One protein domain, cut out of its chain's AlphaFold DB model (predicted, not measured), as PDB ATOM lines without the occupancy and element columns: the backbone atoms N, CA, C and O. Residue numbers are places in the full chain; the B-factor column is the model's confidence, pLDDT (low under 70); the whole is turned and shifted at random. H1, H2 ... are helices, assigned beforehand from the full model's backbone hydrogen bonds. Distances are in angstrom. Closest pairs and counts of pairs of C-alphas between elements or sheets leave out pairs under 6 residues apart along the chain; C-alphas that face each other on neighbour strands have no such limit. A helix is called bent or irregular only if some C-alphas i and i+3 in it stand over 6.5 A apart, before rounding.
ATOM      1  N   ASP A 156      -3.709  25.075 -41.460       62.09
ATOM      2  CA  ASP A 156      -2.443  25.459 -42.125       62.09
ATOM      3  C   ASP A 156      -1.862  26.756 -41.512       62.09
ATOM      4  O   ASP A 156      -1.666  27.787 -42.154       62.09
ATOM      5  N   SER A 157      -1.649  26.736 -40.203       77.94
ATOM      6  CA  SER A 157      -1.006  27.779 -39.431       77.94
ATOM      7  C   SER A 157       0.477  27.457 -39.316       77.94
ATOM      8  O   SER A 157       0.880  26.298 -39.169       77.94
ATOM      9  N   ASP A 158       1.302  28.500 -39.309       79.69
ATOM     10  CA  ASP A 158       2.742  28.365 -39.076       79.69
ATOM     11  C   ASP A 158       3.038  27.625 -37.753       79.69
ATOM     12  O   ASP A 158       4.033  26.909 -37.635       79.69
ATOM     13  N   GLU A 159       2.134  27.729 -36.771       81.44
ATOM     14  CA  GLU A 159       2.223  27.030 -35.487       81.44
ATOM     15  C   GLU A 159       2.037  25.507 -35.624       81.44
ATOM     16  O   GLU A 159       2.776  24.736 -35.003       81.44
ATOM     17  N   ALA A 160       1.094  25.048 -36.454       74.81
ATOM     18  CA  ALA A 160       0.901  23.623 -36.730       74.81
ATOM     19  C   ALA A 160       2.107  23.029 -37.472       74.81
ATOM     20  O   ALA A 160       2.582  21.941 -37.127       74.81
ATOM     21  N   MET A 161       2.666  23.776 -38.427       81.44
ATOM     22  CA  MET A 161       3.877  23.373 -39.142       81.44
ATOM     23  C   MET A 161       5.074  23.259 -38.191       81.44
ATOM     24  O   MET A 161       5.807  22.271 -38.234       81.44
ATOM     25  N   GLN A 162       5.224  24.206 -37.260       84.62
ATOM     26  CA  GLN A 162       6.274  24.172 -36.245       84.62
ATOM     27  C   GLN A 162       6.123  22.977 -35.286       84.62
ATOM     28  O   GLN A 162       7.110  22.303 -34.976       84.62
ATOM     29  N   LYS A 163       4.896  22.662 -34.851       80.50
ATOM     30  CA  LYS A 163       4.610  21.479 -34.016       80.50
ATOM     31  C   LYS A 163       4.913  20.177 -34.757       80.50
ATOM     32  O   LYS A 163       5.524  19.281 -34.175       80.50
ATOM     33  N   LEU A 164       4.562  20.083 -36.041       81.38
ATOM     34  CA  LEU A 164       4.913  18.943 -36.890       81.38
ATOM     35  C   LEU A 164       6.431  18.766 -37.004       81.38
ATOM     36  O   LEU A 164       6.922  17.652 -36.821       81.38
ATOM     37  N   THR A 165       7.187  19.846 -37.224       88.81
ATOM     38  CA  THR A 165       8.660  19.798 -37.228       88.81
ATOM     39  C   THR A 165       9.208  19.248 -35.910       88.81
ATOM     40  O   THR A 165      10.018  18.323 -35.929       88.81
ATOM     41  N   MET A 166       8.705  19.721 -34.763       87.94
ATOM     42  CA  MET A 166       9.130  19.210 -33.452       87.94
ATOM     43  C   MET A 166       8.846  17.710 -33.274       87.94
ATOM     44  O   MET A 166       9.655  16.997 -32.675       87.94
ATOM     45  N   ILE A 167       7.716  17.214 -33.788       83.75
ATOM     46  CA  ILE A 167       7.373  15.783 -33.738       83.75
ATOM     47  C   ILE A 167       8.364  14.963 -34.577       83.75
ATOM     48  O   ILE A 167       8.844  13.924 -34.112       83.75
ATOM     49  N   PHE A 168       8.709  15.426 -35.782       83.88
ATOM     50  CA  PHE A 168       9.688  14.743 -36.631       83.88
ATOM     51  C   PHE A 168      11.079  14.694 -35.988       83.88
ATOM     52  O   PHE A 168      11.694  13.622 -35.966       83.88
ATOM     53  N   ASP A 169      11.533  15.789 -35.375       88.69
ATOM     54  CA  ASP A 169      12.811  15.836 -34.654       88.69
ATOM     55  C   ASP A 169      12.840  14.825 -33.494       88.69
ATOM     56  O   ASP A 169      13.806  14.075 -33.311       88.69
ATOM     57  N   GLN A 170      11.748  14.729 -32.728       87.12
ATOM     58  CA  GLN A 170      11.620  13.740 -31.653       87.12
ATOM     59  C   GLN A 170      11.643  12.300 -32.182       87.12
ATOM     60  O   GLN A 170      12.318  11.439 -31.606       87.12
ATOM     61  N   MET A 171      10.944  12.020 -33.287       81.69
ATOM     62  CA  MET A 171      10.959  10.701 -33.926       81.69
ATOM     63  C   MET A 171      12.356  10.308 -34.412       81.69
ATOM     64  O   MET A 171      12.741   9.137 -34.299       81.69
ATOM     65  N   GLU A 172      13.136  11.261 -34.915       89.38
ATOM     66  CA  GLU A 172      14.510  11.019 -35.345       89.38
ATOM     67  C   GLU A 172      15.418  10.673 -34.153       89.38
ATOM     68  O   GLU A 172      16.180   9.701 -34.210       89.38
ATOM     69  N   VAL A 173      15.293  11.398 -33.037       85.56
ATOM     70  CA  VAL A 173      16.028  11.105 -31.792       85.56
ATOM     71  C   VAL A 173      15.680   9.712 -31.264       85.56
ATOM     72  O   VAL A 173      16.578   8.927 -30.946       85.56
ATOM     73  N   ILE A 174      14.392   9.359 -31.216       80.56
ATOM     74  CA  ILE A 174      13.939   8.029 -30.779       80.56
ATOM     75  C   ILE A 174      14.492   6.939 -31.702       80.56
ATOM     76  O   ILE A 174      14.960   5.898 -31.230       80.56
ATOM     77  N   SER A 175      14.473   7.179 -33.013       80.94
ATOM     78  CA  SER A 175      15.009   6.244 -34.002       80.94
ATOM     79  C   SER A 175      16.505   6.032 -33.812       80.94
ATOM     80  O   SER A 175      16.937   4.879 -33.782       80.94
ATOM     81  N   ARG A 176      17.278   7.101 -33.577       79.50
ATOM     82  CA  ARG A 176      18.708   7.015 -33.242       79.50
ATOM     83  C   ARG A 176      18.950   6.221 -31.960       79.50
ATOM     84  O   ARG A 176      19.773   5.317 -31.952       79.50
ATOM     85  N   ILE A 177      18.191   6.473 -30.894       74.31
ATOM     86  CA  ILE A 177      18.316   5.701 -29.644       74.31
ATOM     87  C   ILE A 177      18.049   4.212 -29.901       74.31
ATOM     88  O   ILE A 177      18.781   3.347 -29.415       74.31
ATOM     89  N   LYS A 178      17.018   3.899 -30.692       74.75
ATOM     90  CA  LYS A 178      16.628   2.523 -31.014       74.75
ATOM     91  C   LYS A 178      17.666   1.811 -31.880       74.75
ATOM     92  O   LYS A 178      17.930   0.630 -31.647       74.75
ATOM     93  N   THR A 179      18.253   2.492 -32.864       70.81
ATOM     94  CA  THR A 179      19.311   1.917 -33.707       70.81
ATOM     95  C   THR A 179      20.604   1.739 -32.919       70.81
ATOM     96  O   THR A 179      21.159   0.641 -32.947       70.81
ATOM     97  N   SER A 180      21.022   2.725 -32.120       69.75
ATOM     98  CA  SER A 180      22.217   2.628 -31.268       69.75
ATOM     99  C   SER A 180      22.086   1.559 -30.172       69.75
ATOM    100  O   SER A 180      23.061   0.884 -29.840       69.75
ATOM    101  N   ALA A 181      20.880   1.332 -29.639       64.19
ATOM    102  CA  ALA A 181      20.620   0.235 -28.703       64.19
ATOM    103  C   ALA A 181      20.710  -1.154 -29.363       64.19
ATOM    104  O   ALA A 181      21.010  -2.138 -28.687       64.19
ATOM    105  N   ARG A 182      20.455  -1.249 -30.676       66.06
ATOM    106  CA  ARG A 182      20.456  -2.513 -31.428       66.06
ATOM    107  C   ARG A 182      21.820  -2.847 -32.033       66.06
ATOM    108  O   ARG A 182      22.133  -4.029 -32.141       66.06
ATOM    109  N   SER A 183      22.624  -1.847 -32.404       69.19
ATOM    110  CA  SER A 183      23.978  -2.055 -32.938       69.19
ATOM    111  C   SER A 183      25.014  -2.389 -31.859       69.19
ATOM    112  O   SER A 183      26.120  -2.802 -32.191       69.19
ATOM    113  N   GLY A 184      24.679  -2.232 -30.571       53.62
ATOM    114  CA  GLY A 184      25.642  -2.404 -29.474       53.62
ATOM    115  C   GLY A 184      26.724  -1.317 -29.440       53.62
ATOM    116  O   GLY A 184      27.684  -1.431 -28.687       53.62
ATOM    117  N   GLU A 185      26.563  -0.261 -30.241       49.28
ATOM    118  CA  GLU A 185      27.538   0.817 -30.430       49.28
ATOM    119  C   GLU A 185      27.355   1.965 -29.429       49.28
ATOM    120  O   GLU A 185      28.151   2.902 -29.379       49.28
ATOM    121  N   LEU A 186      26.343   1.879 -28.558       49.62
ATOM    122  CA  LEU A 186      26.370   2.641 -27.317       49.62
ATOM    123  C   LEU A 186      27.523   2.102 -26.479       49.62
ATOM    124  O   LEU A 186      27.386   1.083 -25.802       49.62
ATOM    125  N   GLN A 187      28.654   2.807 -26.539       51.00
ATOM    126  CA  GLN A 187      29.759   2.638 -25.614       51.00
ATOM    127  C   GLN A 187      29.155   2.696 -24.210       51.00
ATOM    128  O   GLN A 187      28.711   3.741 -23.734       51.00
ATOM    129  N   MET A 188      29.008   1.519 -23.603       47.88
ATOM    130  CA  MET A 188      28.463   1.351 -22.269       47.88
ATOM    131  C   MET A 188      29.417   2.069 -21.325       47.88
ATOM    132  O   MET A 188      30.398   1.480 -20.882       47.88
ATOM    133  N   VAL A 189      29.147   3.348 -21.054       60.28
ATOM    134  CA  VAL A 189      29.898   4.135 -20.081       60.28
ATOM    135  C   VAL A 189      29.848   3.347 -18.774       60.28
ATOM    136  O   VAL A 189      28.744   3.135 -18.245       60.28
ATOM    137  N   PRO A 190      30.994   2.848 -18.274       71.62
ATOM    138  CA  PRO A 190      31.042   2.063 -17.058       71.62
ATOM    139  C   PRO A 190      30.264   2.761 -15.946       71.62
ATOM    140  O   PRO A 190      30.277   3.986 -15.804       71.62
ATOM    141  N   ARG A 191      29.545   1.978 -15.138       69.31
ATOM    142  CA  ARG A 191      28.620   2.493 -14.111       69.31
ATOM    143  C   ARG A 191      29.295   3.499 -13.159       69.31
ATOM    144  O   ARG A 191      28.638   4.407 -12.653       69.31
ATOM    145  N   THR A 192      30.604   3.351 -12.964       78.19
ATOM    146  CA  THR A 192      31.488   4.238 -12.199       78.19
ATOM    147  C   THR A 192      31.651   5.617 -12.839       78.19
ATOM    148  O   THR A 192      31.526   6.630 -12.155       78.19
ATOM    149  N   GLU A 193      31.851   5.681 -14.150       76.75
ATOM    150  CA  GLU A 193      32.036   6.923 -14.904       76.75
ATOM    151  C   GLU A 193      30.723   7.720 -14.990       76.75
ATOM    152  O   GLU A 193      30.701   8.936 -14.789       76.75
ATOM    153  N   ARG A 194      29.581   7.030 -15.105       74.31
ATOM    154  CA  ARG A 194      28.250   7.665 -15.042       74.31
ATOM    155  C   ARG A 194      27.966   8.309 -13.675       74.31
ATOM    156  O   ARG A 194      27.327   9.362 -13.607       74.31
ATOM    157  N   ALA A 195      28.452   7.707 -12.586       83.62
ATOM    158  CA  ALA A 195      28.349   8.275 -11.240       83.62
ATOM    159  C   ALA A 195      29.247   9.512 -11.064       83.62
ATOM    160  O   ALA A 195      28.817  10.504 -10.470       83.62
ATOM    161  N   GLN A 196      30.456   9.490 -11.634       87.69
ATOM    162  CA  GLN A 196      31.358  10.645 -11.642       87.69
ATOM    163  C   GLN A 196      30.772  11.814 -12.438       87.69
ATOM    164  O   GLN A 196      30.800  12.945 -11.954       87.69
ATOM    165  N   LEU A 197      30.150  11.548 -13.591       86.19
ATOM    166  CA  LEU A 197      29.504  12.580 -14.406       86.19
ATOM    167  C   LEU A 197      28.350  13.265 -13.658       86.19
ATOM    168  O   LEU A 197      28.221  14.488 -13.684       86.19
ATOM    169  N   ARG A 198      27.535  12.485 -12.935       87.19
ATOM    170  CA  ARG A 198      26.466  13.017 -12.071       87.19
ATOM    171  C   ARG A 198      27.027  13.866 -10.931       87.19
ATOM    172  O   ARG A 198      26.477  14.925 -10.639       87.19
ATOM    173  N   LYS A 199      28.123  13.427 -10.303       92.12
ATOM    174  CA  LYS A 199      28.799  14.187  -9.240       92.12
ATOM    175  C   LYS A 199      29.377  15.499  -9.776       92.12
ATOM    176  O   LYS A 199      29.203  16.529  -9.132       92.12
ATOM    177  N   LYS A 200      29.981  15.473 -10.969       94.38
ATOM    178  CA  LYS A 200      30.507  16.656 -11.661       94.38
ATOM    179  C   LYS A 200      29.396  17.657 -11.981       94.38
ATOM    180  O   LYS A 200      29.490  18.795 -11.547       94.38
ATOM    181  N   ARG A 201      28.299  17.214 -12.608       93.81
ATOM    182  CA  ARG A 201      27.145  18.082 -12.914       93.81
ATOM    183  C   ARG A 201      26.529  18.723 -11.670       93.81
ATOM    184  O   ARG A 201      26.166  19.891 -11.702       93.81
ATOM    185  N   ARG A 202      26.429  17.982 -10.558       93.81
ATOM    186  CA  ARG A 202      25.961  18.542  -9.276       93.81
ATOM    187  C   ARG A 202      26.920  19.596  -8.721       93.81
ATOM    188  O   ARG A 202      26.460  20.598  -8.191       93.81
ATOM    189  N   ALA A 203      28.230  19.377  -8.840       94.88
ATOM    190  CA  ALA A 203      29.231  20.353  -8.419       94.88
ATOM    191  C   ALA A 203      29.195  21.619  -9.292       94.88
ATOM    192  O   ALA A 203      29.223  22.716  -8.750       94.88
ATOM    193  N   GLU A 204      29.059  21.470 -10.612       95.75
ATOM    194  CA  GLU A 204      28.924  22.586 -11.560       95.75
ATOM    195  C   GLU A 204      27.652  23.401 -11.297       95.75
ATOM    196  O   GLU A 204      27.717  24.621 -11.208       95.75
ATOM    197  N   MET A 205      26.507  22.741 -11.090       94.69
ATOM    198  CA  MET A 205      25.250  23.420 -10.759       94.69
ATOM    199  C   MET A 205      25.333  24.156  -9.417       94.69
ATOM    200  O   MET A 205      24.855  25.280  -9.306       94.69
ATOM    201  N   LYS A 206      25.971  23.552  -8.405       95.12
ATOM    202  CA  LYS A 206      26.195  24.209  -7.112       95.12
ATOM    203  C   LYS A 206      27.102  25.435  -7.256       95.12
ATOM    204  O   LYS A 206      26.775  26.477  -6.706       95.12
ATOM    205  N   ALA A 207      28.189  25.322  -8.019       95.12
ATOM    206  CA  ALA A 207      29.090  26.440  -8.289       95.12
ATOM    207  C   ALA A 207      28.389  27.572  -9.058       95.12
ATOM    208  O   ALA A 207      28.604  28.737  -8.748       95.12
ATOM    209  N   ALA A 208      27.514  27.243 -10.013       93.88
ATOM    210  CA  ALA A 208      26.714  28.232 -10.734       93.88
ATOM    211  C   ALA A 208      25.720  28.964  -9.815       93.88
ATOM    212  O   ALA A 208      25.524  30.166  -9.965       93.88
ATOM    213  N   LEU A 209      25.123  28.257  -8.849       90.50
ATOM    214  CA  LEU A 209      24.239  28.867  -7.850       90.50
ATOM    215  C   LEU A 209      25.007  29.786  -6.886       90.50
ATOM    216  O   LEU A 209      24.493  30.814  -6.474       90.50
ATOM    217  N   GLU A 210      26.238  29.415  -6.534       92.25
ATOM    218  CA  GLU A 210      27.111  30.189  -5.641       92.25
ATOM    219  C   GLU A 210      27.693  31.441  -6.322       92.25
ATOM    220  O   GLU A 210      28.043  32.401  -5.646       92.25
ATOM    221  N   GLN A 211      27.751  31.456  -7.658       88.38
ATOM    222  CA  GLN A 211      28.123  32.626  -8.462       88.38
ATOM    223  C   GLN A 211      26.953  33.579  -8.752       88.38
ATOM    224  O   GLN A 211      27.181  34.641  -9.332       88.38
ATOM    225  N   GLN A 212      25.711  33.239  -8.382       82.69
ATOM    226  CA  GLN A 212      24.630  34.224  -8.404       82.69
ATOM    227  C   GLN A 212      24.831  35.198  -7.240       82.69
ATOM    228  O   GLN A 212      24.547  34.875  -6.087       82.69
TER     229      GLN A 212
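Overview. This is residues 156 to 212 of the 222 residues of an uncharacterized protein of Nippostrongylus brasiliensis (UniProt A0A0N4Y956). Two long helices, H1 and H2, make a wide, open V, with a short link as its base and no contact between the arms. The V is flat: the C-alphas span 47 by 40 by 8 A along their three main axes. The printed part has 57 residues with two named helices, H1 then H2, and no named strand; the class is all helix, with 46 residues in the helices. The whole is extended, with a radius of gyration of the C-alphas of 18.3 A.

Along the chain. Start at Asp 156 and go on to C-alpha 158 at (2.742, 28.365, -39.076), where H1 begins. H1 holds residues 158 to 183 and runs 37.6 A to C-alpha 183 at (23.978, -2.055, -32.938); watch y fall along it. Residues 184 to 190 then link it to H2, residues 191 to 210. Find C-alpha 191 at (28.620, 2.493, -14.111); from there y rises as H2 runs 29.0 A to C-alpha 210 at (27.111, 30.189, -5.641).

Arrangement. H1 and H2 are apart: no C-alpha of the one is within 8 A of the other. The link of 7 residues between them is short, not tight. In both H1 and H2, each O i to N i+4 pair is within hydrogen-bond range, and neither helix is bent. Residues 156 to 176, 178 to 185 and 187 to 212 stand free.

Size, cuts and confidence. The two C-alphas farthest apart are those of Asp 156 and Thr 192, at 50.0 A. The printed part has no cut. The mean pLDDT of the printed part is 79.6; look for values under 70 at residue 156, residues 180 to 189 and residue 191.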